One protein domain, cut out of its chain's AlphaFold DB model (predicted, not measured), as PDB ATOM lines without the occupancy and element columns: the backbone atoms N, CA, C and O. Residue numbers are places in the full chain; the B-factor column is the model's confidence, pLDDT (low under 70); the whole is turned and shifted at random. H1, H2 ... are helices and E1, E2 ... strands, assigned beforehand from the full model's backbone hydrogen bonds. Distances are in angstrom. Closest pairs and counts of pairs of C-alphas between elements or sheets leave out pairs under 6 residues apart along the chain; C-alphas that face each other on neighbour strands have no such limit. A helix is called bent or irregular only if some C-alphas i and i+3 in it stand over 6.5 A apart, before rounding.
ATOM      1  N   ILE A   9     -36.380  43.945 -10.967       95.31
ATOM      2  CA  ILE A   9     -37.280  44.764 -10.143       95.31
ATOM      3  C   ILE A   9     -38.399  45.365 -10.999       95.31
ATOM      4  O   ILE A   9     -39.541  45.396 -10.542       95.31
ATOM      5  N   ASP A  10     -38.097  45.801 -12.226       94.81
ATOM      6  CA  ASP A  10     -39.110  46.336 -13.145       94.81
ATOM      7  C   ASP A  10     -40.130  45.253 -13.514       94.81
ATOM      8  O   ASP A  10     -41.329  45.463 -13.351       94.81
ATOM      9  N   ILE A  11     -39.642  44.067 -13.904       92.94
ATOM     10  CA  ILE A  11     -40.476  42.896 -14.221       92.94
ATOM     11  C   ILE A  11     -41.342  42.516 -13.017       92.94
ATOM     12  O   ILE A  11     -42.553  42.362 -13.135       92.94
ATOM     13  N   LEU A  12     -40.736  42.422 -11.830       93.12
ATOM     14  CA  LEU A  12     -41.439  42.051 -10.607       93.12
ATOM     15  C   LEU A  12     -42.522  43.070 -10.237       93.12
ATOM     16  O   LEU A  12     -43.599  42.697  -9.781       93.12
ATOM     17  N   THR A  13     -42.236  44.359 -10.423       94.44
ATOM     18  CA  THR A  13     -43.188  45.442 -10.157       94.44
ATOM     19  C   THR A  13     -44.371  45.379 -11.119       94.44
ATOM     20  O   THR A  13     -45.509  45.569 -10.691       94.44
ATOM     21  N   GLU A  14     -44.117  45.083 -12.395       92.38
ATOM     22  CA  GLU A  14     -45.155  44.888 -13.406       92.38
ATOM     23  C   GLU A  14     -46.030  43.667 -13.084       92.38
ATOM     24  O   GLU A  14     -47.250  43.803 -12.976       92.38
ATOM     25  N   ASP A  15     -45.428  42.506 -12.819       89.25
ATOM     26  CA  ASP A  15     -46.147  41.275 -12.466       89.25
ATOM     27  C   ASP A  15     -47.000  41.450 -11.196       89.25
ATOM     28  O   ASP A  15     -48.112  40.924 -11.085       89.25
ATOM     29  N   PHE A  16     -46.512  42.231 -10.228       93.69
ATOM     30  CA  PHE A  16     -47.196  42.470  -8.953       93.69
ATOM     31  C   PHE A  16     -48.308  43.519  -9.027       93.69
ATOM     32  O   PHE A  16     -48.995  43.752  -8.027       93.69
ATOM     33  N   THR A  17     -48.570  44.089 -10.206       93.75
ATOM     34  CA  THR A  17     -49.841  44.783 -10.457       93.75
ATOM     35  C   THR A  17     -51.036  43.832 -10.345       93.75
ATOM     36  O   THR A  17     -52.136  44.279 -10.018       93.75
ATOM     37  N   ASN A  18     -50.822  42.521 -10.532       91.44
ATOM     38  CA  ASN A  18     -51.791  41.478 -10.218       91.44
ATOM     39  C   ASN A  18     -51.656  41.025  -8.741       91.44
ATOM     40  O   ASN A  18     -50.668  40.372  -8.378       91.44
ATOM     41  N   PRO A  19     -52.659  41.288  -7.874       92.81
ATOM     42  CA  PRO A  19     -52.589  40.941  -6.452       92.81
ATOM     43  C   PRO A  19     -52.520  39.436  -6.165       92.81
ATOM     44  O   PRO A  19     -51.963  39.036  -5.138       92.81
ATOM     45  N   GLU A  20     -53.082  38.600  -7.041       91.88
ATOM     46  CA  GLU A  20     -53.072  37.142  -6.882       91.88
ATOM     47  C   GLU A  20     -51.665  36.589  -7.116       91.88
ATOM     48  O   GLU A  20     -51.148  35.846  -6.278       91.88
ATOM     49  N   VAL A  21     -51.007  37.038  -8.191       90.75
ATOM     50  CA  VAL A  21     -49.611  36.691  -8.513       90.75
ATOM     51  C   VAL A  21     -48.678  37.136  -7.390       90.75
ATOM     52  O   VAL A  21     -47.880  36.337  -6.894       90.75
ATOM     53  N   MET A  22     -48.821  38.383  -6.928       93.50
ATOM     54  CA  MET A  22     -48.041  38.912  -5.806       93.50
ATOM     55  C   MET A  22     -48.205  38.049  -4.547       93.50
ATOM     56  O   MET A  22     -47.222  37.696  -3.891       93.50
ATOM     57  N   THR A  23     -49.446  37.697  -4.200       94.50
ATOM     58  CA  THR A  23     -49.744  36.894  -3.007       94.50
ATOM     59  C   THR A  23     -49.134  35.499  -3.111       94.50
ATOM     60  O   THR A  23     -48.478  35.054  -2.166       94.50
ATOM     61  N   LEU A  24     -49.286  34.837  -4.262       93.12
ATOM     62  CA  LEU A  24     -48.726  33.513  -4.525       93.12
ATOM     63  C   LEU A  24     -47.195  33.513  -4.411       93.12
ATOM     64  O   LEU A  24     -46.631  32.716  -3.655       93.12
ATOM     65  N   CYS A  25     -46.521  34.440  -5.100       93.69
ATOM     66  CA  CYS A  25     -45.058  34.529  -5.111       93.69
ATOM     67  C   CYS A  25     -44.494  34.796  -3.710       93.69
ATOM     68  O   CYS A  25     -43.534  34.145  -3.283       93.69
ATOM     69  N   ARG A  26     -45.113  35.707  -2.946       96.06
ATOM     70  CA  ARG A  26     -44.726  35.978  -1.551       96.06
ATOM     71  C   ARG A  26     -44.903  34.748  -0.675       96.06
ATOM     72  O   ARG A  26     -43.956  34.318  -0.024       96.06
ATOM     73  N   GLN A  27     -46.091  34.150  -0.663       95.31
ATOM     74  CA  GLN A  27     -46.368  33.005   0.204       95.31
ATOM     75  C   GLN A  27     -45.450  31.819  -0.109       95.31
ATOM     76  O   GLN A  27     -44.873  31.238   0.815       95.31
ATOM     77  N   SER A  28     -45.267  31.499  -1.393       93.62
ATOM     78  CA  SER A  28     -44.420  30.385  -1.821       93.62
ATOM     79  C   SER A  28     -42.944  30.635  -1.517       93.62
ATOM     80  O   SER A  28     -42.302  29.802  -0.872       93.62
ATOM     81  N   SER A  29     -42.399  31.801  -1.886       95.12
ATOM     82  CA  SER A  29     -40.992  32.117  -1.612       95.12
ATOM     83  C   SER A  29     -40.686  32.116  -0.112       95.12
ATOM     84  O   SER A  29     -39.723  31.485   0.321       95.12
ATOM     85  N   GLN A  30     -41.551  32.713   0.711       96.25
ATOM     86  CA  GLN A  30     -41.396  32.701   2.163       96.25
ATOM     87  C   GLN A  30     -41.479  31.284   2.745       96.25
ATOM     88  O   GLN A  30     -40.688  30.931   3.621       96.25
ATOM     89  N   ALA A  31     -42.411  30.451   2.272       92.75
ATOM     90  CA  ALA A  31     -42.510  29.056   2.698       92.75
ATOM     91  C   ALA A  31     -41.237  28.268   2.352       92.75
ATOM     92  O   ALA A  31     -40.752  27.488   3.177       92.75
ATOM     93  N   LYS A  32     -40.655  28.515   1.174       92.31
ATOM     94  CA  LYS A  32     -39.405  27.894   0.720       92.31
ATOM     95  C   LYS A  32     -38.202  28.348   1.547       92.31
ATOM     96  O   LYS A  32     -37.384  27.504   1.915       92.31
ATOM     97  N   ILE A  33     -38.132  29.624   1.934       92.56
ATOM     98  CA  ILE A  33     -37.089  30.121   2.847       92.56
ATOM     99  C   ILE A  33     -37.222  29.470   4.230       92.56
ATOM    100  O   ILE A  33     -36.261  28.874   4.715       92.56
ATOM    101  N   ARG A  34     -38.427  29.469   4.828       92.81
ATOM    102  CA  ARG A  34     -38.690  28.805   6.126       92.81
ATOM    103  C   ARG A  34     -38.352  27.313   6.096       92.81
ATOM    104  O   ARG A  34     -37.854  26.767   7.078       92.81
ATOM    105  N   SER A  35     -38.602  26.667   4.960       87.75
ATOM    106  CA  SER A  35     -38.311  25.247   4.729       87.75
ATOM    107  C   SER A  35     -36.871  24.984   4.280       87.75
ATOM    108  O   SER A  35     -36.523  23.841   3.994       87.75
ATOM    109  N   ARG A  36     -36.019  26.019   4.240       86.06
ATOM    110  CA  ARG A  36     -34.587  25.943   3.909       86.06
ATOM    111  C   ARG A  36     -34.285  25.405   2.511       86.06
ATOM    112  O   ARG A  36     -33.237  24.813   2.280       86.06
ATOM    113  N   ILE A  37     -35.182  25.658   1.567       84.75
ATOM    114  CA  ILE A  37     -35.019  25.339   0.146       84.75
ATOM    115  C   ILE A  37     -34.911  26.633  -0.669       84.75
ATOM    116  O   ILE A  37     -35.618  26.835  -1.652       84.75
ATOM    117  N   VAL A  38     -34.010  27.529  -0.245       87.75
ATOM    118  CA  VAL A  38     -33.802  28.864  -0.846       87.75
ATOM    119  C   VAL A  38     -33.522  28.784  -2.348       87.75
ATOM    120  O   VAL A  38     -33.972  29.639  -3.098       87.75
ATOM    121  N   SER A  39     -32.882  27.710  -2.817       82.75
ATOM    122  CA  SER A  39     -32.610  27.461  -4.239       82.75
ATOM    123  C   SER A  39     -33.865  27.326  -5.123       82.75
ATOM    124  O   SER A  39     -33.741  27.048  -6.307       82.75
ATOM    125  N   ARG A  40     -35.068  27.449  -4.551       85.19
ATOM    126  CA  ARG A  40     -36.368  27.267  -5.209       85.19
ATOM    127  C   ARG A  40     -37.304  28.465  -5.069       85.19
ATOM    128  O   ARG A  40     -38.464  28.415  -5.482       85.19
ATOM    129  N   VAL A  41     -36.851  29.544  -4.426       91.50
ATOM    130  CA  VAL A  41     -37.725  30.675  -4.062       91.50
ATOM    131  C   VAL A  41     -38.404  31.330  -5.259       91.50
ATOM    132  O   VAL A  41     -39.453  31.937  -5.070       91.50
ATOM    133  N   PHE A  42     -37.858  31.147  -6.463       92.62
ATOM    134  CA  PHE A  42     -38.392  31.707  -7.695       92.62
ATOM    135  C   PHE A  42     -39.292  30.770  -8.518       92.62
ATOM    136  O   PHE A  42     -39.749  31.194  -9.569       92.62
ATOM    137  N   ASP A  43     -39.601  29.540  -8.079       85.69
ATOM    138  CA  ASP A  43     -40.324  28.607  -8.974       85.69
ATOM    139  C   ASP A  43     -41.739  29.069  -9.376       85.69
ATOM    140  O   ASP A  43     -42.229  28.646 -10.414       85.69
ATOM    141  N   GLU A  44     -42.406  29.907  -8.568       86.12
ATOM    142  CA  GLU A  44     -43.756  30.412  -8.901       86.12
ATOM    143  C   GLU A  44     -43.729  31.735  -9.673       86.12
ATOM    144  O   GLU A  44     -44.784  32.310  -9.942       86.12
ATOM    145  N   PHE A  45     -42.542  32.282  -9.952       88.50
ATOM    146  CA  PHE A  45     -42.441  33.598 -10.567       88.50
ATOM    147  C   PHE A  45     -42.793  33.487 -12.055       88.50
ATOM    148  O   PHE A  45     -42.246  32.614 -12.733       88.50
ATOM    149  N   PRO A  46     -43.666  34.370 -12.582       82.62
ATOM    150  CA  PRO A  46     -44.041  34.352 -13.996       82.62
ATOM    151  C   PRO A  46     -42.841  34.599 -14.900       82.62
ATOM    152  O   PRO A  46     -42.691  33.968 -15.945       82.62
ATOM    153  N   SER A  47     -42.007  35.552 -14.486       85.06
ATOM    154  CA  SER A  47     -40.874  36.020 -15.251       85.06
ATOM    155  C   SER A  47     -39.763  36.530 -14.339       85.06
ATOM    156  O   SER A  47     -40.000  37.122 -13.287       85.06
ATOM    157  N   LEU A  48     -38.523  36.287 -14.760       91.00
ATOM    158  CA  LEU A  48     -37.308  36.804 -14.120       91.00
ATOM    159  C   LEU A  48     -36.454  37.644 -15.080       91.00
ATOM    160  O   LEU A  48     -35.566  38.380 -14.650       91.00
ATOM    161  N   VAL A  49     -36.695  37.493 -16.382       91.75
ATOM    162  CA  VAL A  49     -35.975  38.118 -17.496       91.75
ATOM    163  C   VAL A  49     -36.990  38.452 -18.583       91.75
ATOM    164  O   VAL A  49     -38.054  37.838 -18.628       91.75
ATOM    165  N   THR A  50     -36.702  39.404 -19.468       90.44
ATOM    166  CA  THR A  50     -37.690  39.744 -20.506       90.44
ATOM    167  C   THR A  50     -37.902  38.573 -21.478       90.44
ATOM    168  O   THR A  50     -37.011  37.727 -21.618       90.44
ATOM    169  N   PRO A  51     -39.047  38.503 -22.184       88.88
ATOM    170  CA  PRO A  51     -39.268  37.483 -23.206       88.88
ATOM    171  C   PRO A  51     -38.147  37.429 -24.252       88.88
ATOM    172  O   PRO A  51     -37.685  36.347 -24.592       88.88
ATOM    173  N   GLU A  52     -37.630  38.579 -24.693       90.44
ATOM    174  CA  GLU A  52     -36.548  38.661 -25.682       90.44
ATOM    175  C   GLU A  52     -35.206  38.155 -25.128       90.44
ATOM    176  O   GLU A  52     -34.428  37.509 -25.839       90.44
ATOM    177  N   GLU A  53     -34.918  38.434 -23.851       91.69
ATOM    178  CA  GLU A  53     -33.750  37.867 -23.169       91.69
ATOM    179  C   GLU A  53     -33.889  36.343 -23.054       91.69
ATOM    180  O   GLU A  53     -32.928  35.618 -23.315       91.69
ATOM    181  N   LEU A  54     -35.082  35.850 -22.715       91.25
ATOM    182  CA  LEU A  54     -35.358  34.420 -22.621       91.25
ATOM    183  C   LEU A  54     -35.230  33.717 -23.977       91.25
ATOM    184  O   LEU A  54     -34.639  32.639 -24.039       91.25
ATOM    185  N   ASP A  55     -35.730  34.323 -25.056       90.50
ATOM    186  CA  ASP A  55     -35.576  33.827 -26.430       90.50
ATOM    187  C   ASP A  55     -34.091  33.678 -26.775       90.50
ATOM    188  O   ASP A  55     -33.634  32.602 -27.158       90.50
ATOM    189  N   THR A  56     -33.307  34.727 -26.510       93.38
ATOM    190  CA  THR A  56     -31.861  34.735 -26.760       93.38
ATOM    191  C   THR A  56     -31.137  33.639 -25.973       93.38
ATOM    192  O   THR A  56     -30.278  32.942 -26.515       93.38
ATOM    193  N   LEU A  57     -31.465  33.469 -24.687       93.81
ATOM    194  CA  LEU A  57     -30.867  32.430 -23.844       93.81
ATOM    195  C   LEU A  57     -31.238  31.024 -24.322       93.81
ATOM    196  O   LEU A  57     -30.392  30.128 -24.281       93.81
ATOM    197  N   SER A  58     -32.474  30.849 -24.792       91.88
ATOM    198  CA  SER A  58     -32.979  29.584 -25.331       91.88
ATOM    199  C   SER A  58     -32.251  29.203 -26.617       91.88
ATOM    200  O   SER A  58     -31.743  28.088 -26.712       91.88
ATOM    201  N   ASP A  59     -32.118  30.139 -27.560       93.31
ATOM    202  CA  ASP A  59     -31.406  29.931 -28.825       93.31
ATOM    203  C   ASP A  59     -29.931  29.583 -28.584       93.31
ATOM    204  O   ASP A  59     -29.392  28.646 -29.179       93.31
ATOM    205  N   GLN A  60     -29.279  30.291 -27.655       93.75
ATOM    206  CA  GLN A  60     -27.898  30.009 -27.265       93.75
ATOM    207  C   GLN A  60     -27.747  28.609 -26.671       93.75
ATOM    208  O   GLN A  60     -26.837  27.875 -27.064       93.75
ATOM    209  N   PHE A  61     -28.626  28.215 -25.744       91.81
ATOM    210  CA  PHE A  61     -28.565  26.873 -25.173       91.81
ATOM    211  C   PHE A  61     -28.830  25.809 -26.233       91.81
ATOM    212  O   PHE A  61     -28.099  24.823 -26.300       91.81
ATOM    213  N   GLN A  62     -29.838  26.004 -27.085       91.25
ATOM    214  CA  GLN A  62     -30.158  25.073 -28.160       91.25
ATOM    215  C   GLN A  62     -28.966  24.898 -29.106       91.25
ATOM    216  O   GLN A  62     -28.631  23.767 -29.464       91.25
ATOM    217  N   GLN A  63     -28.282  25.988 -29.461       91.88
ATOM    218  CA  GLN A  63     -27.065  25.928 -30.258       91.88
ATOM    219  C   GLN A  63     -25.983  25.103 -29.549       91.88
ATOM    220  O   GLN A  63     -25.494  24.128 -30.123       91.88
ATOM    221  N   ILE A  64     -25.657  25.436 -28.292       90.69
ATOM    222  CA  ILE A  64     -24.672  24.696 -27.485       90.69
ATOM    223  C   ILE A  64     -25.018  23.208 -27.462       90.69
ATOM    224  O   ILE A  64     -24.157  22.376 -27.739       90.69
ATOM    225  N   PHE A  65     -26.279  22.882 -27.180       89.06
ATOM    226  CA  PHE A  65     -26.781  21.522 -27.062       89.06
ATOM    227  C   PHE A  65     -26.683  20.741 -28.377       89.06
ATOM    228  O   PHE A  65     -26.186  19.613 -28.398       89.06
ATOM    229  N   SER A  66     -27.116  21.348 -29.485       87.56
ATOM    230  CA  SER A  66     -27.072  20.735 -30.819       87.56
ATOM    231  C   SER A  66     -25.643  20.422 -31.275       87.56
ATOM    232  O   SER A  66     -25.407  19.435 -31.973       87.56
ATOM    233  N   GLU A  67     -24.683  21.225 -30.820       88.81
ATOM    234  CA  GLU A  67     -23.274  21.109 -31.159       88.81
ATOM    235  C   GLU A  67     -22.478  20.229 -30.181       88.81
ATOM    236  O   GLU A  67     -21.265  20.106 -30.360       88.81
ATOM    237  N   ILE A  68     -23.107  19.611 -29.168       86.88
ATOM    238  CA  ILE A  68     -22.436  18.627 -28.303       86.88
ATOM    239  C   ILE A  68     -22.026  17.427 -29.160       86.88
ATOM    240  O   ILE A  68     -22.877  16.700 -29.697       86.88
ATOM    241  N   ARG A  69     -20.707  17.232 -29.294       73.44
ATOM    242  CA  ARG A  69     -20.114  16.299 -30.270       73.44
ATOM    243  C   ARG A  69     -19.936  14.899 -29.711       73.44
ATOM    244  O   ARG A  69     -20.227  13.928 -30.404       73.44
ATOM    245  N   THR A  70     -19.448  14.794 -28.479       75.50
ATOM    246  CA  THR A  70     -19.062  13.517 -27.879       75.50
ATOM    247  C   THR A  70     -19.483  13.435 -26.420       75.50
ATOM    248  O   THR A  70     -19.150  14.284 -25.589       75.50
ATOM    249  N   VAL A  71     -20.197  12.356 -26.110       83.19
ATOM    250  CA  VAL A  71     -20.413  11.890 -24.743       83.19
ATOM    251  C   VAL A  71     -19.696  10.568 -24.553       83.19
ATOM    252  O   VAL A  71     -19.646   9.739 -25.462       83.19
ATOM    253  N   ARG A  72     -19.121  10.380 -23.373       82.38
ATOM    254  CA  ARG A  72     -18.429   9.158 -22.992       82.38
ATOM    255  C   ARG A  72     -19.230   8.439 -21.920       82.38
ATOM    256  O   ARG A  72     -19.588   9.034 -20.908       82.38
ATOM    257  N   LEU A  73     -19.450   7.149 -22.140       82.50
ATOM    258  CA  LEU A  73     -19.944   6.232 -21.121       82.50
ATOM    259  C   LEU A  73     -18.772   5.780 -20.245       82.50
ATOM    260  O   LEU A  73     -17.707   5.417 -20.752       82.50
ATOM    261  N   SER A  74     -18.963   5.826 -18.935       77.19
ATOM    262  CA  SER A  74     -18.040   5.295 -17.937       77.19
ATOM    263  C   SER A  74     -18.811   4.505 -16.882       77.19
ATOM    264  O   SER A  74     -20.037   4.592 -16.812       77.19
ATOM    265  N   ASP A  75     -18.089   3.793 -16.019       76.31
ATOM    266  CA  ASP A  75     -18.679   3.059 -14.893       76.31
ATOM    267  C   ASP A  75     -19.468   3.976 -13.932       76.31
ATOM    268  O   ASP A  75     -20.346   3.510 -13.212       76.31
ATOM    269  N   ASN A  76     -19.203   5.290 -13.966       72.81
ATOM    270  CA  ASN A  76     -19.858   6.312 -13.146       72.81
ATOM    271  C   ASN A  76     -20.941   7.114 -13.899       72.81
ATOM    272  O   ASN A  76     -21.431   8.116 -13.376       72.81
ATOM    273  N   GLY A  77     -21.319   6.694 -15.112       78.19
ATOM    274  CA  GLY A  77     -22.381   7.318 -15.904       78.19
ATOM    275  C   GLY A  77     -21.906   7.954 -17.210       78.19
ATOM    276  O   GLY A  77     -20.860   7.601 -17.763       78.19
ATOM    277  N   ILE A  78     -22.726   8.869 -17.737       81.88
ATOM    278  CA  ILE A  78     -22.513   9.532 -19.029       81.88
ATOM    279  C   ILE A  78     -21.885  10.908 -18.795       81.88
ATOM    280  O   ILE A  78     -22.393  11.698 -18.005       81.88
ATOM    281  N   HIS A  79     -20.800  11.226 -19.503       85.31
ATOM    282  CA  HIS A  79     -20.059  12.470 -19.300       85.31
ATOM    283  C   HIS A  79     -19.750  13.190 -20.610       85.31
ATOM    284  O   HIS A  79     -19.534  12.562 -21.645       85.31
ATOM    285  N   LEU A  80     -19.658  14.520 -20.548       87.50
ATOM    286  CA  LEU A  80     -19.098  15.316 -21.637       87.50
ATOM    287  C   LEU A  80     -17.597  15.045 -21.759       87.50
ATOM    288  O   LEU A  80     -16.858  15.145 -20.775       87.50
ATOM    289  N   ASP A  81     -17.138  14.758 -22.972       84.69
ATOM    290  CA  ASP A  81     -15.718  14.512 -23.242       84.69
ATOM    291  C   ASP A  81     -15.016  15.800 -23.710       84.69
ATOM    292  O   ASP A  81     -13.989  16.199 -23.162       84.69
ATOM    293  N   SER A  82     -15.656  16.530 -24.629       89.19
ATOM    294  CA  SER A  82     -15.165  17.782 -25.219       89.19
ATOM    295  C   SER A  82     -14.982  18.913 -24.195       89.19
ATOM    296  O   SER A  82     -15.917  19.314 -23.495       89.19
ATOM    297  N   GLN A  83     -13.773  19.483 -24.150       89.94
ATOM    298  CA  GLN A  83     -13.473  20.663 -23.332       89.94
ATOM    299  C   GLN A  83     -14.155  21.933 -23.863       89.94
ATOM    300  O   GLN A  83     -14.525  22.808 -23.074       89.94
ATOM    301  N   ASP A  84     -14.378  22.022 -25.172       91.31
ATOM    302  CA  ASP A  84     -15.096  23.138 -25.789       91.31
ATOM    303  C   ASP A  84     -16.572  23.131 -25.371       91.31
ATOM    304  O   ASP A  84     -17.114  24.173 -25.006       91.31
ATOM    305  N   ASP A  85     -17.217  21.959 -25.328       91.06
ATOM    306  CA  ASP A  85     -18.623  21.813 -24.910       91.06
ATOM    307  C   ASP A  85     -18.790  22.230 -23.442       91.06
ATOM    308  O   ASP A  85     -19.654  23.038 -23.095       91.06
ATOM    309  N   LYS A  86     -17.872  21.760 -22.590       91.75
ATOM    310  CA  LYS A  86     -17.765  22.151 -21.179       91.75
ATOM    311  C   LYS A  86     -17.582  23.658 -21.001       91.75
ATOM    312  O   LYS A  86     -18.179  24.254 -20.102       91.75
ATOM    313  N   THR A  87     -16.749  24.277 -21.836       92.94
ATOM    314  CA  THR A  87     -16.464  25.717 -21.775       92.94
ATOM    315  C   THR A  87     -17.683  26.535 -22.186       92.94
ATOM    316  O   THR A  87     -18.032  27.486 -21.491       92.94
ATOM    317  N   ARG A  88     -18.378  26.143 -23.259       93.75
ATOM    318  CA  ARG A  88     -19.590  26.826 -23.729       93.75
ATOM    319  C   ARG A  88     -20.726  26.773 -22.709       93.75
ATOM    320  O   ARG A  88     -21.300  27.816 -22.412       93.75
ATOM    321  N   LEU A  89     -20.974  25.607 -22.104       92.38
ATOM    322  CA  LEU A  89     -21.951  25.468 -21.014       92.38
ATOM    323  C   LEU A  89     -21.589  26.344 -19.813       92.38
ATOM    324  O   LEU A  89     -22.436  27.075 -19.305       92.38
ATOM    325  N   ARG A  90     -20.316  26.333 -19.391       93.38
ATOM    326  CA  ARG A  90     -19.852  27.184 -18.288       93.38
ATOM    327  C   ARG A  90     -20.065  28.665 -18.585       93.38
ATOM    328  O   ARG A  90     -20.474  29.396 -17.687       93.38
ATOM    329  N   LEU A  91     -19.746  29.123 -19.796       93.62
ATOM    330  CA  LEU A  91     -19.898  30.529 -20.180       93.62
ATOM    331  C   LEU A  91     -21.366  30.958 -20.174       93.62
ATOM    332  O   LEU A  91     -21.668  32.023 -19.642       93.62
ATOM    333  N   TRP A  92     -22.258  30.120 -20.704       94.50
ATOM    334  CA  TRP A  92     -23.696  30.376 -20.705       94.50
ATOM    335  C   TRP A  92     -24.258  30.459 -19.275       94.50
ATOM    336  O   TRP A  92     -24.812  31.489 -18.901       94.50
ATOM    337  N   GLU A  93     -23.984  29.462 -18.424       92.56
ATOM    338  CA  GLU A  93     -24.387  29.472 -17.005       92.56
ATOM    339  C   GLU A  93     -23.811  30.676 -16.241       92.56
ATOM    340  O   GLU A  93     -24.509  31.359 -15.488       92.56
ATOM    341  N   SER A  94     -22.528  30.987 -16.458       93.19
ATOM    342  CA  SER A  94     -21.858  32.106 -15.779       93.19
ATOM    343  C   SER A  94     -22.433  33.463 -16.191       93.19
ATOM    344  O   SER A  94     -22.440  34.387 -15.378       93.19
ATOM    345  N   ALA A  95     -22.915  33.603 -17.429       94.31
ATOM    346  CA  ALA A  95     -23.549  34.832 -17.899       94.31
ATOM    347  C   ALA A  95     -24.894  35.076 -17.197       94.31
ATOM    348  O   ALA A  95     -25.161  36.199 -16.757       94.31
ATOM    349  N   ILE A  96     -25.706  34.026 -17.028       95.25
ATOM    350  CA  ILE A  96     -26.971  34.102 -16.282       95.25
ATOM    351  C   ILE A  96     -26.681  34.384 -14.804       95.25
ATOM    352  O   ILE A  96     -27.321  35.249 -14.210       95.25
ATOM    353  N   ALA A  97     -25.670  33.736 -14.222       94.38
ATOM    354  CA  ALA A  97     -25.251  33.963 -12.842       94.38
ATOM    355  C   ALA A  97     -24.798  35.405 -12.578       94.38
ATOM    356  O   ALA A  97     -25.166  36.002 -11.566       94.38
ATOM    357  N   ASP A  98     -24.018  35.994 -13.483       94.81
ATOM    358  CA  ASP A  98     -23.587  37.386 -13.351       94.81
ATOM    359  C   ASP A  98     -24.752  38.370 -13.559       94.81
ATOM    360  O   ASP A  98     -24.809  39.402 -12.885       94.81
ATOM    361  N   LYS A  99     -25.733  38.039 -14.415       94.88
ATOM    362  CA  LYS A  99     -27.003  38.783 -14.464       94.88
ATOM    363  C   LYS A  99     -27.739  38.672 -13.133       94.88
ATOM    364  O   LYS A  99     -27.983  39.704 -12.526       94.88
ATOM    365  N   ALA A 100     -28.005  37.467 -12.638       95.56
ATOM    366  CA  ALA A 100     -28.670  37.236 -11.358       95.56
ATOM    367  C   ALA A 100     -28.004  38.024 -10.220       95.56
ATOM    368  O   ALA A 100     -28.677  38.727  -9.477       95.56
ATOM    369  N   ARG A 101     -26.669  38.007 -10.138       95.50
ATOM    370  CA  ARG A 101     -25.912  38.820  -9.179       95.50
ATOM    371  C   ARG A 101     -26.235  40.314  -9.309       95.50
ATOM    372  O   ARG A 101     -26.539  40.941  -8.301       95.50
ATOM    373  N   ARG A 102     -26.169  40.890 -10.517       95.25
ATOM    374  CA  ARG A 102     -26.493  42.314 -10.750       95.25
ATOM    375  C   ARG A 102     -27.945  42.655 -10.456       95.25
ATOM    376  O   ARG A 102     -28.229  43.769 -10.033       95.25
ATOM    377  N   GLU A 103     -28.860  41.748 -10.765       96.00
ATOM    378  CA  GLU A 103     -30.293  41.964 -10.600       96.00
ATOM    379  C   GLU A 103     -30.687  41.893  -9.123       96.00
ATOM    380  O   GLU A 103     -31.453  42.737  -8.662       96.00
ATOM    381  N   LEU A 104     -30.109  40.951  -8.374       96.69
ATOM    382  CA  LEU A 104     -30.514  40.620  -7.009       96.69
ATOM    383  C   LEU A 104     -29.721  41.356  -5.932       96.69
ATOM    384  O   LEU A 104     -30.279  41.641  -4.874       96.69
ATOM    385  N   LEU A 105     -28.436  41.632  -6.173       95.69
ATOM    386  CA  LEU A 105     -27.531  42.188  -5.171       95.69
ATOM    387  C   LEU A 105     -27.165  43.647  -5.469       95.69
ATOM    388  O   LEU A 105     -27.104  44.067  -6.625       95.69
ATOM    389  N   ASP A 106     -26.921  44.413  -4.412       93.75
ATOM    390  CA  ASP A 106     -26.362  45.761  -4.460       93.75
ATOM    391  C   ASP A 106     -24.823  45.744  -4.575       93.75
ATOM    392  O   ASP A 106     -24.179  44.690  -4.609       93.75
ATOM    393  N   ASP A 107     -24.215  46.931  -4.611       89.44
ATOM    394  CA  ASP A 107     -22.758  47.097  -4.716       89.44
ATOM    395  C   ASP A 107     -21.993  46.582  -3.482       89.44
ATOM    396  O   ASP A 107     -20.781  46.379  -3.542       89.44
ATOM    397  N   GLN A 108     -22.680  46.350  -2.358       88.88
ATOM    398  CA  GLN A 108     -22.115  45.724  -1.158       88.88
ATOM    399  C   GLN A 108     -22.293  44.199  -1.159       88.88
ATOM    400  O   GLN A 108     -21.868  43.530  -0.214       88.88
ATOM    401  N   GLY A 109     -22.926  43.641  -2.195       88.81
ATOM    402  CA  GLY A 109     -23.273  42.230  -2.279       88.81
ATOM    403  C   GLY A 109     -24.395  41.824  -1.324       88.81
ATOM    404  O   GLY A 109     -24.450  40.665  -0.928       88.81
ATOM    405  N   LYS A 110     -25.276  42.746  -0.926       92.38
ATOM    406  CA  LYS A 110     -26.497  42.442  -0.164       92.38
ATOM    407  C   LYS A 110     -27.699  42.395  -1.092       92.38
ATOM    408  O   LYS A 110     -27.709  43.065  -2.116       92.38
ATOM    409  N   ILE A 111     -28.735  41.643  -0.722       95.12
ATOM    410  CA  ILE A 111     -29.996  41.621  -1.473       95.12
ATOM    411  C   ILE A 111     -30.561  43.043  -1.547       95.12
ATOM    412  O   ILE A 111     -30.698  43.712  -0.519       95.12
ATOM    413  N   LYS A 112     -30.901  43.497  -2.757       96.88
ATOM    414  CA  LYS A 112     -31.456  44.835  -2.985       96.88
ATOM    415  C   LYS A 112     -32.721  45.047  -2.163       96.88
ATOM    416  O   LYS A 112     -33.624  44.209  -2.157       96.88
ATOM    417  N   LYS A 113     -32.802  46.198  -1.500       96.88
ATOM    418  CA  LYS A 113     -33.882  46.533  -0.565       96.88
ATOM    419  C   LYS A 113     -35.263  46.481  -1.224       96.88
ATOM    420  O   LYS A 113     -36.229  46.084  -0.588       96.88
ATOM    421  N   GLU A 114     -35.352  46.854  -2.490       97.25
ATOM    422  CA  GLU A 114     -36.570  46.836  -3.294       97.25
ATOM    423  C   GLU A 114     -37.136  45.421  -3.410       97.25
ATOM    424  O   GLU A 114     -38.329  45.226  -3.210       97.25
ATOM    425  N   ILE A 115     -36.277  44.424  -3.644       97.06
ATOM    426  CA  ILE A 115     -36.670  43.010  -3.681       97.06
ATOM    427  C   ILE A 115     -37.162  42.576  -2.304       97.06
ATOM    428  O   ILE A 115     -38.195  41.918  -2.200       97.06
ATOM    429  N   VAL A 116     -36.447  42.975  -1.246       97.19
ATOM    430  CA  VAL A 116     -36.819  42.643   0.135       97.19
ATOM    431  C   VAL A 116     -38.225  43.149   0.457       97.19
ATOM    432  O   VAL A 116     -39.051  42.370   0.924       97.19
ATOM    433  N   VAL A 117     -38.515  44.408   0.124       96.81
ATOM    434  CA  VAL A 117     -39.824  45.037   0.348       96.81
ATOM    435  C   VAL A 117     -40.902  44.415  -0.541       96.81
ATOM    436  O   VAL A 117     -41.995  44.097  -0.070       96.81
ATOM    437  N   LEU A 118     -40.618  44.216  -1.833       96.25
ATOM    438  CA  LEU A 118     -41.579  43.634  -2.771       96.25
ATOM    439  C   LEU A 118     -41.961  42.209  -2.367       96.25
ATOM    440  O   LEU A 118     -43.126  41.843  -2.522       96.25
ATOM    441  N   LEU A 119     -41.038  41.425  -1.811       96.62
ATOM    442  CA  LEU A 119     -41.266  40.028  -1.434       96.62
ATOM    443  C   LEU A 119     -41.586  39.808   0.055       96.62
ATOM    444  O   LEU A 119     -41.869  38.672   0.448       96.62
ATOM    445  N   ASP A 120     -41.617  40.873   0.865       96.81
ATOM    446  CA  ASP A 120     -41.815  40.806   2.323       96.81
ATOM    447  C   ASP A 120     -40.799  39.840   2.969       96.81
ATOM    448  O   ASP A 120     -41.132  38.843   3.625       96.81
ATOM    449  N   TRP A 121     -39.519  40.078   2.667       96.56
ATOM    450  CA  TRP A 121     -38.402  39.224   3.070       96.56
ATOM    451  C   TRP A 121     -37.629  39.722   4.296       96.56
ATOM    452  O   TRP A 121     -36.721  39.028   4.750       96.56
ATOM    453  N   GLU A 122     -37.984  40.869   4.881       96.00
ATOM    454  CA  GLU A 122     -37.223  41.535   5.950       96.00
ATOM    455  C   GLU A 122     -36.877  40.598   7.116       96.00
ATOM    456  O   GLU A 122     -35.754  40.595   7.615       96.00
ATOM    457  N   LYS A 123     -37.833  39.759   7.525       95.12
ATOM    458  CA  LYS A 123     -37.688  38.810   8.644       95.12
ATOM    459  C   LYS A 123     -36.970  37.501   8.295       95.12
ATOM    460  O   LYS A 123     -36.860  36.642   9.163       95.12
ATOM    461  N   TYR A 124     -36.552  37.318   7.044       92.56
ATOM    462  CA  TYR A 124     -35.888  36.096   6.582       92.56
ATOM    463  C   TYR A 124     -34.486  36.337   6.019       92.56
ATOM    464  O   TYR A 124     -33.859  35.389   5.556       92.56
ATOM    465  N   LEU A 125     -33.982  37.577   6.034       91.25
ATOM    466  CA  LEU A 125     -32.673  37.914   5.458       91.25
ATOM    467  C   LEU A 125     -31.521  37.098   6.057       91.25
ATOM    468  O   LEU A 125     -30.564  36.789   5.362       91.25
ATOM    469  N   ASP A 126     -31.633  36.701   7.323       89.06
ATOM    470  CA  ASP A 126     -30.667  35.851   8.024       89.06
ATOM    471  C   ASP A 126     -30.662  34.385   7.552       89.06
ATOM    472  O   ASP A 126     -29.742  33.626   7.858       89.06
ATOM    473  N   GLN A 127     -31.692  33.974   6.813       89.75
ATOM    474  CA  GLN A 127     -31.888  32.617   6.305       89.75
ATOM    475  C   GLN A 127     -31.584  32.491   4.807       89.75
ATOM    476  O   GLN A 127     -31.619  31.377   4.275       89.75
ATOM    477  N   ILE A 128     -31.302  33.601   4.122       89.44
ATOM    478  CA  ILE A 128     -31.039  33.626   2.683       89.44
ATOM    479  C   ILE A 128     -29.533  33.752   2.462       89.44
ATOM    480  O   ILE A 128     -28.944  34.801   2.683       89.44
ATOM    481  N   ASP A 129     -28.920  32.669   1.988       86.38
ATOM    482  CA  ASP A 129     -27.548  32.683   1.476       86.38
ATOM    483  C   ASP A 129     -27.536  33.252   0.052       86.38
ATOM    484  O   ASP A 129     -28.267  32.768  -0.823       86.38
ATOM    485  N   ASN A 130     -26.680  34.245  -0.193       88.88
ATOM    486  CA  ASN A 130     -26.569  34.905  -1.494       88.88
ATOM    487  C   ASN A 130     -26.262  33.917  -2.628       88.88
ATOM    488  O   ASN A 130     -26.824  34.027  -3.720       88.88
ATOM    489  N   CYS A 131     -25.399  32.928  -2.374       86.62
ATOM    490  CA  CYS A 131     -25.057  31.921  -3.374       86.62
ATOM    491  C   CYS A 131     -26.291  31.087  -3.745       86.62
ATOM    492  O   CYS A 131     -26.563  30.879  -4.925       86.62
ATOM    493  N   SER A 132     -27.064  30.644  -2.754       86.25
ATOM    494  CA  SER A 132     -28.303  29.885  -2.945       86.25
ATOM    495  C   SER A 132     -29.386  30.696  -3.656       86.25
ATOM    496  O   SER A 132     -30.134  30.130  -4.453       86.25
ATOM    497  N   LEU A 133     -29.462  32.003  -3.404       91.19
ATOM    498  CA  LEU A 133     -30.400  32.898  -4.077       91.19
ATOM    499  C   LEU A 133     -30.040  33.093  -5.559       91.19
ATOM    500  O   LEU A 133     -30.913  32.987  -6.420       91.19
ATOM    501  N   ILE A 134     -28.757  33.315  -5.871       92.12
ATOM    502  CA  ILE A 134     -28.277  33.389  -7.260       92.12
ATOM    503  C   ILE A 134     -28.524  32.061  -7.976       92.12
ATOM    504  O   ILE A 134     -29.035  32.063  -9.095       92.12
ATOM    505  N   CYS A 135     -28.223  30.936  -7.316       88.06
ATOM    506  CA  CYS A 135     -28.571  29.612  -7.818       88.06
ATOM    507  C   CYS A 135     -30.062  29.561  -8.169       88.06
ATOM    508  O   CYS A 135     -30.387  29.262  -9.309       88.06
ATOM    509  N   ALA A 136     -30.958  29.909  -7.237       89.81
ATOM    510  CA  ALA A 136     -32.406  29.871  -7.462       89.81
ATOM    511  C   ALA A 136     -32.829  30.612  -8.734       89.81
ATOM    512  O   ALA A 136     -33.617  30.093  -9.521       89.81
ATOM    513  N   PHE A 137     -32.285  31.812  -8.942       93.75
ATOM    514  CA  PHE A 137     -32.609  32.635 -10.104       93.75
ATOM    515  C   PHE A 137     -32.157  31.971 -11.400       93.75
ATOM    516  O   PHE A 137     -32.937  31.826 -12.335       93.75
ATOM    517  N   VAL A 138     -30.901  31.530 -11.445       91.56
ATOM    518  CA  VAL A 138     -30.339  30.863 -12.622       91.56
ATOM    519  C   VAL A 138     -31.092  29.560 -12.911       91.56
ATOM    520  O   VAL A 138     -31.423  29.298 -14.058       91.56
ATOM    521  N   GLY A 139     -31.445  28.778 -11.886       87.50
ATOM    522  CA  GLY A 139     -32.259  27.572 -12.050       87.50
ATOM    523  C   GLY A 139     -33.631  27.856 -12.655       87.50
ATOM    524  O   GLY A 139     -34.036  27.183 -13.599       87.50
ATOM    525  N   ALA A 140     -34.329  28.877 -12.164       88.06
ATOM    526  CA  ALA A 140     -35.618  29.271 -12.721       88.06
ATOM    527  C   ALA A 140     -35.491  29.759 -14.178       88.06
ATOM    528  O   ALA A 140     -36.265  29.334 -15.033       88.06
ATOM    529  N   VAL A 141     -34.471  30.561 -14.509       90.88
ATOM    530  CA  VAL A 141     -34.203  30.969 -15.902       90.88
ATOM    531  C   VAL A 141     -33.894  29.761 -16.789       90.88
ATOM    532  O   VAL A 141     -34.465  29.633 -17.873       90.88
ATOM    533  N   ASN A 142     -33.047  28.840 -16.321       88.81
ATOM    534  CA  ASN A 142     -32.709  27.617 -17.044       88.81
ATOM    535  C   ASN A 142     -33.954  26.772 -17.315       88.81
ATOM    536  O   ASN A 142     -34.094  26.253 -18.417       88.81
ATOM    537  N   HIS A 143     -34.874  26.658 -16.352       85.12
ATOM    538  CA  HIS A 143     -36.128  25.928 -16.536       85.12
ATOM    539  C   HIS A 143     -36.910  26.461 -17.736       85.12
ATOM    540  O   HIS A 143     -37.211  25.704 -18.659       85.12
ATOM    541  N   PHE A 144     -37.159  27.768 -17.777       85.12
ATOM    542  CA  PHE A 144     -37.905  28.378 -18.873       85.12
ATOM    543  C   PHE A 144     -37.160  28.324 -20.212       85.12
ATOM    544  O   PHE A 144     -37.790  28.075 -21.242       85.12
ATOM    545  N   ALA A 145     -35.836  28.506 -20.211       88.00
ATOM    546  CA  ALA A 145     -35.035  28.445 -21.431       88.00
ATOM    547  C   ALA A 145     -35.027  27.033 -22.039       88.00
ATOM    548  O   ALA A 145     -35.209  26.863 -23.241       88.00
ATOM    549  N   ILE A 146     -34.864  26.009 -21.199       85.81
ATOM    550  CA  ILE A 146     -34.717  24.609 -21.613       85.81
ATOM    551  C   ILE A 146     -36.055  23.992 -22.043       85.81
ATOM    552  O   ILE A 146     -36.100  23.205 -22.994       85.81
ATOM    553  N   LEU A 147     -37.162  24.352 -21.383       82.88
ATOM    554  CA  LEU A 147     -38.485  23.788 -21.672       82.88
ATOM    555  C   LEU A 147     -38.928  23.972 -23.131       82.88
ATOM    556  O   LEU A 147     -39.661  23.136 -23.661       82.88
ATOM    557  N   ARG A 148     -38.467  25.032 -23.799       80.62
ATOM    558  CA  ARG A 148     -38.869  25.379 -25.171       80.62
ATOM    559  C   ARG A 148     -38.443  24.368 -26.233       80.62
ATOM    560  O   ARG A 148     -39.018  24.347 -27.316       80.62
ATOM    561  N   PHE A 149     -37.476  23.507 -25.934       82.50
ATOM    562  CA  PHE A 149     -37.021  22.448 -26.839       82.50
ATOM    563  C   PHE A 149     -36.969  21.081 -26.141       82.50
ATOM    564  O   PHE A 149     -36.169  20.216 -26.510       82.50
ATOM    565  N   ALA A 150     -37.878  20.851 -25.184       81.38
ATOM    566  CA  ALA A 150     -38.044  19.576 -24.481       81.38
ATOM    567  C   ALA A 150     -38.139  18.364 -25.431       81.38
ATOM    568  O   ALA A 150     -37.527  17.327 -25.181       81.38
ATOM    569  N   ASP A 151     -38.809  18.508 -26.578       81.94
ATOM    570  CA  ASP A 151     -38.921  17.433 -27.573       81.94
ATOM    571  C   ASP A 151     -37.568  17.055 -28.204       81.94
ATOM    572  O   ASP A 151     -37.335  15.897 -28.558       81.94
ATOM    573  N   GLN A 152     -36.659  18.021 -28.378       81.88
ATOM    574  CA  GLN A 152     -35.308  17.757 -28.889       81.88
ATOM    575  C   GLN A 152     -34.427  17.118 -27.817       81.88
ATOM    576  O   GLN A 152     -33.612  16.248 -28.130       81.88
ATOM    577  N   ILE A 153     -34.617  17.534 -26.563       84.38
ATOM    578  CA  ILE A 153     -33.960  16.946 -25.398       84.38
ATOM    579  C   ILE A 153     -34.332  15.474 -25.261       84.38
ATOM    580  O   ILE A 153     -33.437  14.646 -25.115       84.38
ATOM    581  N   GLU A 154     -35.616  15.130 -25.375       83.00
ATOM    582  CA  GLU A 154     -36.072  13.743 -25.240       83.00
ATOM    583  C   GLU A 154     -35.428  12.837 -26.302       83.00
ATOM    584  O   GLU A 154     -34.971  11.735 -26.003       83.00
ATOM    585  N   LYS A 155     -35.273  13.341 -27.534       86.25
ATOM    586  CA  LYS A 155     -34.582  12.627 -28.623       86.25
ATOM    587  C   LYS A 155     -33.078  12.441 -28.383       86.25
ATOM    588  O   LYS A 155     -32.478  11.566 -28.997       86.25
ATOM    589  N   GLN A 156     -32.458  13.265 -27.538       86.38
ATOM    590  CA  GLN A 156     -31.014  13.270 -27.261       86.38
ATOM    591  C   GLN A 156     -30.730  13.227 -25.750       86.38
ATOM    592  O   GLN A 156     -29.825  13.897 -25.243       86.38
ATOM    593  N   LYS A 157     -31.501  12.409 -25.024       84.25
ATOM    594  CA  LYS A 157     -31.514  12.361 -23.556       84.25
ATOM    595  C   LYS A 157     -30.147  12.098 -22.929       84.25
ATOM    596  O   LYS A 157     -29.832  12.669 -21.890       84.25
ATOM    597  N   GLU A 158     -29.309  11.281 -23.562       85.88
ATOM    598  CA  GLU A 158     -27.960  10.972 -23.068       85.88
ATOM    599  C   GLU A 158     -27.039  12.196 -23.079       85.88
ATOM    600  O   GLU A 158     -26.375  12.477 -22.082       85.88
ATOM    601  N   LYS A 159     -27.048  12.973 -24.176       87.94
ATOM    602  CA  LYS A 159     -26.281  14.227 -24.277       87.94
ATOM    603  C   LYS A 159     -26.716  15.219 -23.220       87.94
ATOM    604  O   LYS A 159     -25.891  15.870 -22.586       87.94
ATOM    605  N   PHE A 160     -28.023  15.316 -23.036       87.06
ATOM    606  CA  PHE A 160     -28.588  16.244 -22.085       87.06
ATOM    607  C   PHE A 160     -28.293  15.836 -20.645       87.06
ATOM    608  O   PHE A 160     -27.890  16.680 -19.853       87.06
ATOM    609  N   THR A 161     -28.387  14.543 -20.335       85.31
ATOM    610  CA  THR A 161     -27.985  13.997 -19.033       85.31
ATOM    611  C   THR A 161     -26.520  14.326 -18.755       85.31
ATOM    612  O   THR A 161     -26.218  14.929 -17.734       85.31
ATOM    613  N   ALA A 162     -25.618  14.062 -19.706       88.44
ATOM    614  CA  ALA A 162     -24.201  14.392 -19.558       88.44
ATOM    615  C   ALA A 162     -23.950  15.897 -19.326       88.44
ATOM    616  O   ALA A 162     -23.092  16.264 -18.519       88.44
ATOM    617  N   ALA A 163     -24.695  16.771 -20.013       88.56
ATOM    618  CA  ALA A 163     -24.621  18.216 -19.813       88.56
ATOM    619  C   ALA A 163     -25.119  18.636 -18.422       88.56
ATOM    620  O   ALA A 163     -24.423  19.376 -17.729       88.56
ATOM    621  N   CYS A 164     -26.274  18.124 -17.989       85.62
ATOM    622  CA  CYS A 164     -26.838  18.391 -16.665       85.62
ATOM    623  C   CYS A 164     -25.885  17.951 -15.552       85.62
ATOM    624  O   CYS A 164     -25.663  18.694 -14.601       85.62
ATOM    625  N   ASP A 165     -25.292  16.769 -15.689       85.25
ATOM    626  CA  ASP A 165     -24.376  16.191 -14.705       85.25
ATOM    627  C   ASP A 165     -23.124  17.041 -14.553       85.25
ATOM    628  O   ASP A 165     -22.682  17.332 -13.437       85.25
ATOM    629  N   TYR A 166     -22.575  17.476 -15.688       87.56
ATOM    630  CA  TYR A 166     -21.438  18.377 -15.709       87.56
ATOM    631  C   TYR A 166     -21.779  19.716 -15.053       87.56
ATOM    632  O   TYR A 166     -21.021  20.169 -14.197       87.56
ATOM    633  N   VAL A 167     -22.911  20.335 -15.401       88.06
ATOM    634  CA  VAL A 167     -23.308  21.607 -14.789       88.06
ATOM    635  C   VAL A 167     -23.524  21.430 -13.290       88.06
ATOM    636  O   VAL A 167     -22.820  22.078 -12.522       88.06
ATOM    637  N   ASN A 168     -24.392  20.511 -12.855       83.88
ATOM    638  CA  ASN A 168     -24.723  20.307 -11.438       83.88
ATOM    639  C   ASN A 168     -23.473  20.073 -10.573       83.88
ATOM    640  O   ASN A 168     -23.356  20.665  -9.502       83.88
ATOM    641  N   SER A 169     -22.506  19.286 -11.060       83.75
ATOM    642  CA  SER A 169     -21.269  18.979 -10.320       83.75
ATOM    643  C   SER A 169     -20.332  20.182 -10.149       83.75
ATOM    644  O   SER A 169     -19.475  20.181  -9.270       83.75
ATOM    645  N   ASN A 170     -20.455  21.205 -10.997       85.38
ATOM    646  CA  ASN A 170     -19.570  22.373 -10.995       85.38
ATOM    647  C   ASN A 170     -20.275  23.672 -10.582       85.38
ATOM    648  O   ASN A 170     -19.626  24.682 -10.299       85.38
ATOM    649  N   TYR A 171     -21.603  23.644 -10.544       82.12
ATOM    650  CA  TYR A 171     -22.465  24.811 -10.534       82.12
ATOM    651  C   TYR A 171     -22.166  25.769  -9.384       82.12
ATOM    652  O   TYR A 171     -21.858  26.940  -9.605       82.12
ATOM    653  N   ARG A 172     -22.156  25.258  -8.147       82.25
ATOM    654  CA  ARG A 172     -21.870  26.070  -6.957       82.25
ATOM    655  C   ARG A 172     -20.500  26.746  -7.044       82.25
ATOM    656  O   ARG A 172     -20.375  27.913  -6.679       82.25
ATOM    657  N   GLY A 173     -19.493  26.036  -7.553       85.31
ATOM    658  CA  GLY A 173     -18.155  26.586  -7.764       85.31
ATOM    659  C   GLY A 173     -18.162  27.742  -8.765       85.31
ATOM    660  O   GLY A 173     -17.544  28.774  -8.517       85.31
ATOM    661  N   TRP A 174     -18.923  27.625  -9.855       89.19
ATOM    662  CA  TRP A 174     -19.050  28.702 -10.842       89.19
ATOM    663  C   TRP A 174     -19.769  29.931 -10.291       89.19
ATOM    664  O   TRP A 174     -19.307  31.047 -10.524       89.19
ATOM    665  N   ILE A 175     -20.841  29.751  -9.516       87.31
ATOM    666  CA  ILE A 175     -21.524  30.873  -8.857       87.31
ATOM    667  C   ILE A 175     -20.571  31.590  -7.893       87.31
ATOM    668  O   ILE A 175     -20.459  32.816  -7.919       87.31
ATOM    669  N   GLN A 176     -19.809  30.836  -7.097       87.62
ATOM    670  CA  GLN A 176     -18.795  31.411  -6.214       87.62
ATOM    671  C   GLN A 176     -17.704  32.157  -6.991       87.62
ATOM    672  O   GLN A 176     -17.276  33.222  -6.554       87.62
ATOM    673  N   ASP A 177     -17.260  31.645  -8.140       90.62
ATOM    674  CA  ASP A 177     -16.295  32.342  -8.997       90.62
ATOM    675  C   ASP A 177     -16.847  33.678  -9.510       90.62
ATOM    676  O   ASP A 177     -16.124  34.678  -9.519       90.62
ATOM    677  N   VAL A 178     -18.121  33.716  -9.915       90.06
ATOM    678  CA  VAL A 178     -18.806  34.948 -10.338       90.06
ATOM    679  C   VAL A 178     -18.858  35.956  -9.190       90.06
ATOM    680  O   VAL A 178     -18.485  37.115  -9.375       90.06
ATOM    681  N   MET A 179     -19.233  35.515  -7.987       88.38
ATOM    682  CA  MET A 179     -19.269  36.378  -6.802       88.38
ATOM    683  C   MET A 179     -17.878  36.912  -6.427       88.38
ATOM    684  O   MET A 179     -17.727  38.112  -6.201       88.38
ATOM    685  N   LYS A 180     -16.841  36.056  -6.430       89.81
ATOM    686  CA  LYS A 180     -15.448  36.453  -6.136       89.81
ATOM    687  C   LYS A 180     -14.935  37.504  -7.105       89.81
ATOM    688  O   LYS A 180     -14.330  38.481  -6.677       89.81
ATOM    689  N   LYS A 181     -15.172  37.313  -8.407       89.06
ATOM    690  CA  LYS A 181     -14.740  38.262  -9.446       89.06
ATOM    691  C   LYS A 181     -15.367  39.643  -9.269       89.06
ATOM    692  O   LYS A 181     -14.733  40.634  -9.609       89.06
ATOM    693  N   ALA A 182     -16.579  39.701  -8.723       85.38
ATOM    694  CA  ALA A 182     -17.286  40.941  -8.424       85.38
ATOM    695  C   ALA A 182     -16.972  41.516  -7.029       85.38
ATOM    696  O   ALA A 182     -17.603  42.489  -6.631       85.38
ATOM    697  N   ALA A 183     -16.030  40.922  -6.282       85.38
ATOM    698  CA  ALA A 183     -15.720  41.274  -4.894       85.38
ATOM    699  C   ALA A 183     -16.938  41.224  -3.944       85.38
ATOM    700  O   ALA A 183     -16.952  41.891  -2.911       85.38
ATOM    701  N   CYS A 184     -17.951  40.412  -4.267       81.81
ATOM    702  CA  CYS A 184     -19.104  40.215  -3.397       81.81
ATOM    703  C   CYS A 184     -18.739  39.282  -2.228       81.81
ATOM    704  O   CYS A 184     -18.025  38.293  -2.441       81.81
ATOM    705  N   PRO A 185     -19.252  39.537  -1.010       76.56
ATOM    706  CA  PRO A 185     -19.093  38.618   0.107       76.56
ATOM    707  C   PRO A 185     -19.670  37.249  -0.254       76.56
ATOM    708  O   PRO A 185     -20.786  37.151  -0.765       76.56
ATOM    709  N   ILE A 186     -18.908  36.191   0.016       72.62
ATOM    710  CA  ILE A 186     -19.428  34.827  -0.020       72.62
ATOM    711  C   ILE A 186     -19.743  34.451   1.412       72.62
ATOM    712  O   ILE A 186     -18.830  34.354   2.238       72.62
ATOM    713  N   ASP A 187     -21.022  34.233   1.689       68.25
ATOM    714  CA  ASP A 187     -21.433  33.705   2.976       68.25
ATOM    715  C   ASP A 187     -20.774  32.334   3.182       68.25
ATOM    716  O   ASP A 187     -20.662  31.537   2.236       68.25
ATOM    717  N   PRO A 188     -20.276  32.036   4.395       59.09
ATOM    718  CA  PRO A 188     -19.733  30.721   4.678       59.09
ATOM    719  C   PRO A 188     -20.794  29.676   4.322       59.09
ATOM    720  O   PRO A 188     -21.972  29.878   4.636       59.09
ATOM    721  N   PRO A 189     -20.413  28.567   3.659       53.78
ATOM    722  CA  PRO A 189     -21.374  27.562   3.244       53.78
ATOM    723  C   PRO A 189     -22.170  27.142   4.471       53.78
ATOM    724  O   PRO A 189     -21.598  26.621   5.433       53.78
ATOM    725  N   SER A 190     -23.483  27.389   4.460       52.00
ATOM    726  CA  SER A 190     -24.318  26.860   5.527       52.00
ATOM    727  C   SER A 190     -24.094  25.350   5.514       52.00
ATOM    728  O   SER A 190     -24.217  24.695   4.476       52.00
ATOM    729  N   SER A 191     -23.684  24.791   6.651       44.00
ATOM    730  CA  SER A 191     -23.250  23.391   6.791       44.00
ATOM    731  C   SER A 191     -24.350  22.363   6.480       44.00
ATOM    732  O   SER A 191     -24.188  21.175   6.741       44.00
ATOM    733  N   ARG A 192     -25.504  22.820   5.976       47.91
ATOM    734  CA  ARG A 192     -26.732  22.056   5.773       47.91
ATOM    735  C   ARG A 192     -27.473  22.393   4.474       47.91
ATOM    736  O   ARG A 192     -28.534  21.818   4.255       47.91
ATOM    737  N   ALA A 193     -26.959  23.285   3.621       46.72
ATOM    738  CA  ALA A 193     -27.506  23.448   2.275       46.72
ATOM    739  C   ALA A 193     -27.084  22.240   1.430       46.72
ATOM    740  O   ALA A 193     -25.921  22.124   1.041       46.72
ATOM    741  N   SER A 194     -28.026  21.322   1.192       50.03
ATOM    742  CA  SER A 194     -27.865  20.236   0.225       50.03
ATOM    743  C   SER A 194     -27.426  20.816  -1.117       50.03
ATOM    744  O   SER A 194     -27.995  21.822  -1.548       50.03
ATOM    745  N   GLU A 195     -26.442  20.193  -1.771       53.34
ATOM    746  CA  GLU A 195     -26.036  20.599  -3.114       53.34
ATOM    747  C   GLU A 195     -27.263  20.669  -4.031       53.34
ATOM    748  O   GLU A 195     -28.115  19.769  -4.016       53.34
ATOM    749  N   PRO A 196     -27.420  21.770  -4.772       53.06
ATOM    750  CA  PRO A 196     -28.641  22.003  -5.500       53.06
ATOM    751  C   PRO A 196     -28.580  21.155  -6.781       53.06
ATOM    752  O   PRO A 196     -27.961  21.531  -7.768       53.06
ATOM    753  N   ASP A 197     -29.218  19.980  -6.753       55.12
ATOM    754  CA  ASP A 197     -29.438  19.108  -7.920       55.12
ATOM    755  C   ASP A 197     -30.481  19.742  -8.864       55.12
ATOM    756  O   ASP A 197     -31.590  19.243  -9.046       55.12
ATOM    757  N   MET A 198     -30.175  20.948  -9.350       59.47
ATOM    758  CA  MET A 198     -31.148  21.900  -9.890       59.47
ATOM    759  C   MET A 198     -31.643  21.484 -11.256       59.47
ATOM    760  O   MET A 198     -32.848  21.399 -11.451       59.47
ATOM    761  N   ILE A 199     -30.740  21.166 -12.187       54.28
ATOM    762  CA  ILE A 199     -31.133  20.937 -13.583       54.28
ATOM    763  C   ILE A 199     -31.861  19.606 -13.754       54.28
ATOM    764  O   ILE A 199     -32.876  19.530 -14.441       54.28
ATOM    765  N   ARG A 200     -31.434  18.562 -13.038       52.47
ATOM    766  CA  ARG A 200     -32.162  17.289 -13.019       52.47
ATOM    767  C   ARG A 200     -33.544  17.447 -12.376       52.47
ATOM    768  O   ARG A 200     -34.503  16.851 -12.857       52.47
ATOM    769  N   LYS A 201     -33.688  18.299 -11.349       56.91
ATOM    770  CA  LYS A 201     -34.994  18.607 -10.735       56.91
ATOM    771  C   LYS A 201     -35.882  19.498 -11.604       56.91
ATOM    772  O   LYS A 201     -37.083  19.269 -11.614       56.91
ATOM    773  N   ILE A 202     -35.312  20.428 -12.373       53.34
ATOM    774  CA  ILE A 202     -36.007  21.261 -13.372       53.34
ATOM    775  C   ILE A 202     -36.814  20.407 -14.360       53.34
ATOM    776  O   ILE A 202     -37.867  20.843 -14.811       53.34
ATOM    777  N   LEU A 203     -36.340  19.194 -14.666       48.59
ATOM    778  CA  LEU A 203     -36.969  18.251 -15.602       48.59
ATOM    779  C   LEU A 203     -37.767  17.148 -14.905       48.59
ATOM    780  O   LEU A 203     -38.654  16.549 -15.507       48.59
ATOM    781  N   ALA A 204     -37.432  16.851 -13.644       45.84
ATOM    782  CA  ALA A 204     -38.224  15.974 -12.789       45.84
ATOM    783  C   ALA A 204     -39.506  16.653 -12.288       45.84
ATOM    784  O   ALA A 204     -40.365  15.951 -11.770       45.84
ATOM    785  N   PHE A 205     -39.632  17.979 -12.444       43.12
ATOM    786  CA  PHE A 205     -40.909  18.687 -12.523       43.12
ATOM    787  C   PHE A 205     -41.554  18.312 -13.858       43.12
ATOM    788  O   PHE A 205     -41.228  18.913 -14.884       43.12
ATOM    789  N   PRO A 206     -42.417  17.281 -13.903       40.00
ATOM    790  CA  PRO A 206     -43.073  16.935 -15.144       40.00
ATOM    791  C   PRO A 206     -44.009  18.100 -15.468       40.00
ATOM    792  O   PRO A 206     -44.582  18.703 -14.566       40.00
ATOM    793  N   LEU A 207     -44.116  18.434 -16.749       39.94
ATOM    794  CA  LEU A 207     -45.320  18.642 -17.572       39.94
ATOM    795  C   LEU A 207     -46.718  18.906 -16.943       39.94
ATOM    796  O   LEU A 207     -47.609  19.282 -17.695       39.94
ATOM    797  N   GLU A 208     -46.949  18.767 -15.639       34.38
ATOM    798  CA  GLU A 208     -48.158  19.163 -14.903       34.38
ATOM    799  C   GLU A 208     -48.356  20.688 -14.882       34.38
ATOM    800  O   GLU A 208     -49.485  21.160 -14.840       34.38
ATOM    801  N   HIS A 209     -47.286  21.477 -15.030       37.94
ATOM    802  CA  HIS A 209     -47.385  22.933 -15.188       37.94
ATOM    803  C   HIS A 209     -47.567  23.406 -16.635       37.94
ATOM    804  O   HIS A 209     -47.640  24.615 -16.847       37.94
ATOM    805  N   LYS A 210     -47.727  22.514 -17.633       40.47
ATOM    806  CA  LYS A 210     -48.135  22.958 -18.984       40.47
ATOM    807  C   LYS A 210     -49.401  23.818 -18.931       40.47
ATOM    808  O   LYS A 210     -49.531  24.725 -19.742       40.47
ATOM    809  N   GLU A 211     -50.278  23.602 -17.950       36.06
ATOM    810  CA  GLU A 211     -51.468  24.429 -17.740       36.06
ATOM    811  C   GLU A 211     -51.166  25.782 -17.082       36.06
ATOM    812  O   GLU A 211     -51.794  26.769 -17.447       36.06
ATOM    813  N   LEU A 212     -50.162  25.888 -16.200       36.97
ATOM    814  CA  LEU A 212     -49.790  27.169 -15.587       36.97
ATOM    815  C   LEU A 212     -48.957  28.034 -16.543       36.97
ATOM    816  O   LEU A 212     -49.200  29.229 -16.650       36.97
ATOM    817  N   THR A 213     -48.035  27.442 -17.310       41.41
ATOM    818  CA  THR A 213     -47.269  28.163 -18.342       41.41
ATOM    819  C   THR A 213     -48.142  28.515 -19.553       41.41
ATOM    820  O   THR A 213     -47.919  29.551 -20.168       41.41
ATOM    821  N   ALA A 214     -49.174  27.725 -19.880       39.75
ATOM    822  CA  ALA A 214     -50.172  28.105 -20.885       39.75
ATOM    823  C   ALA A 214     -51.164  29.165 -20.368       39.75
ATOM    824  O   ALA A 214     -51.560  30.039 -21.135       39.75
ATOM    825  N   ALA A 215     -51.530  29.139 -19.081       36.22
ATOM    826  CA  ALA A 215     -52.385  30.161 -18.471       36.22
ATOM    827  C   ALA A 215     -51.648  31.492 -18.225       36.22
ATOM    828  O   ALA A 215     -52.244  32.556 -18.371       36.22
ATOM    829  N   MET A 216     -50.350  31.453 -17.909       41.75
ATOM    830  CA  MET A 216     -49.515  32.638 -17.647       41.75
ATOM    831  C   MET A 216     -48.726  33.112 -18.878       41.75
ATOM    832  O   MET A 216     -48.329  34.268 -18.950       41.75
ATOM    833  N   GLY A 217     -48.569  32.271 -19.904       39.56
ATOM    834  CA  GLY A 217     -48.081  32.661 -21.233       39.56
ATOM    835  C   GLY A 217     -49.105  33.448 -22.064       39.56
ATOM    836  O   GLY A 217     -48.794  33.884 -23.170       39.56
ATOM    837  N   LEU A 218     -50.316  33.661 -21.538       37.97
ATOM    838  CA  LEU A 218     -51.375  34.457 -22.168       37.97
ATOM    839  C   LEU A 218     -51.391  35.928 -21.721       37.97
ATOM    840  O   LEU A 218     -51.993  36.751 -22.410       37.97
TER     841      LEU A 218
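What this domain is: This is residues 9 to 218 of the 260 residues of an uncharacterized protein of Aquicella siphonis (UniProt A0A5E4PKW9). A compact body of crossing helices is built round H7, which runs through the middle with H3, H4, H10 and the arm H9b of the bent helix H9 packed on it. H1, H2, H5 and H6 form a group at one end, and at the opposite end the small hairpin E1 E2 packs on the arm H9a, while H11 touches no helix. The 210 printed residues hold eleven named helices and two strands, in the order H1 H2 H3 E1 E2 H4 H5 H6 H7 H8 H9 H10 H11; the strands are antiparallel and the class is mostly helix. The radius of gyration of the C-alphas is 17.1 A, and the spans are 47 by 41 by 29 A.

Where its parts are: H1, residues 9 to 15, begins at C-alpha 9 (-37.280, 44.764, -10.143). H2 is residues 19 to 34, 22.3 A, and H3 residues 51 to 66, 22.1 A. E1 is residues 71 to 74 and E2 residues 77 to 80. H4, residues 83 to 104, is 30.9 A. H5 is residues 113 to 119; H6, residues 122 to 127, is irregular, with C-alphas 123 and 126 7.6 A apart. H7, residues 130 to 147, is 25.9 A and begins at C-alpha 130 (-26.569, 34.905, -1.494). H8 is residues 150 to 155. H9, residues 157 to 181, was assigned as one helix by its hydrogen bonds but is bent, with C-alphas 169 and 172 7.9 A apart: H9a is residues 157 to 169, H9b 172 to 181. H10 is residues 198 to 204. H11, residues 207 to 216, is only just irregular, with C-alphas 208 and 211 6.8 A apart, and ends at C-alpha 216 (-49.515, 32.638, -17.647).

How they stand to each other: H7, the hub, touches H4 at a steep tilt of 62 degrees, closest C-alphas Ala 100 and Ile 134, 5.6 A. It touches H3 about perpendicular, at 77 degrees (Ser 58 and Ala 145, 4.6 A). It touches H9b at a steep tilt of 63 degrees, closest C-alphas Cys 131 and Ile 175, 6.6 A, and H10 at 40 degrees, also steep, closest C-alphas His 143 and Ile 202, 5.6 A. H8 meets H7 only through their link, and H3 and H8 are near each other. The closest C-alphas of E2 and H9a are those of His 79 and Ala 162, 4.6 A apart. In the hairpin E1 and E2, N 72 and O 79 are within hydrogen-bond range at 2.8 A. H1 touches H5 at a shallow tilt of 20 degrees, the same way, closest C-alphas Ile 9 and Ile 115, 6.7 A. H2 touches H6 with residues 30 to 34 alone, closest C-alphas Ile 33 and Gln 127, 6.7 A. Every O i to N i+4 pair is within hydrogen-bond range in H1, H2, H3, H4, H5, H7, H8, H9a, H9b and H10, against 4 of 6 in H11 and 0 of 2 in H6, where 1 of 3 O i to N i+3 pairs is.

The domain as a whole: The two C-alphas farthest apart, those of Thr 17 and Asp 75, are 52.3 A apart. The printed part has no cut. The links H2 to H3 and H9 to H10 are long, 16 residues each. The mean pLDDT of the printed part is 82.9; residues 187 to 218 are under 70.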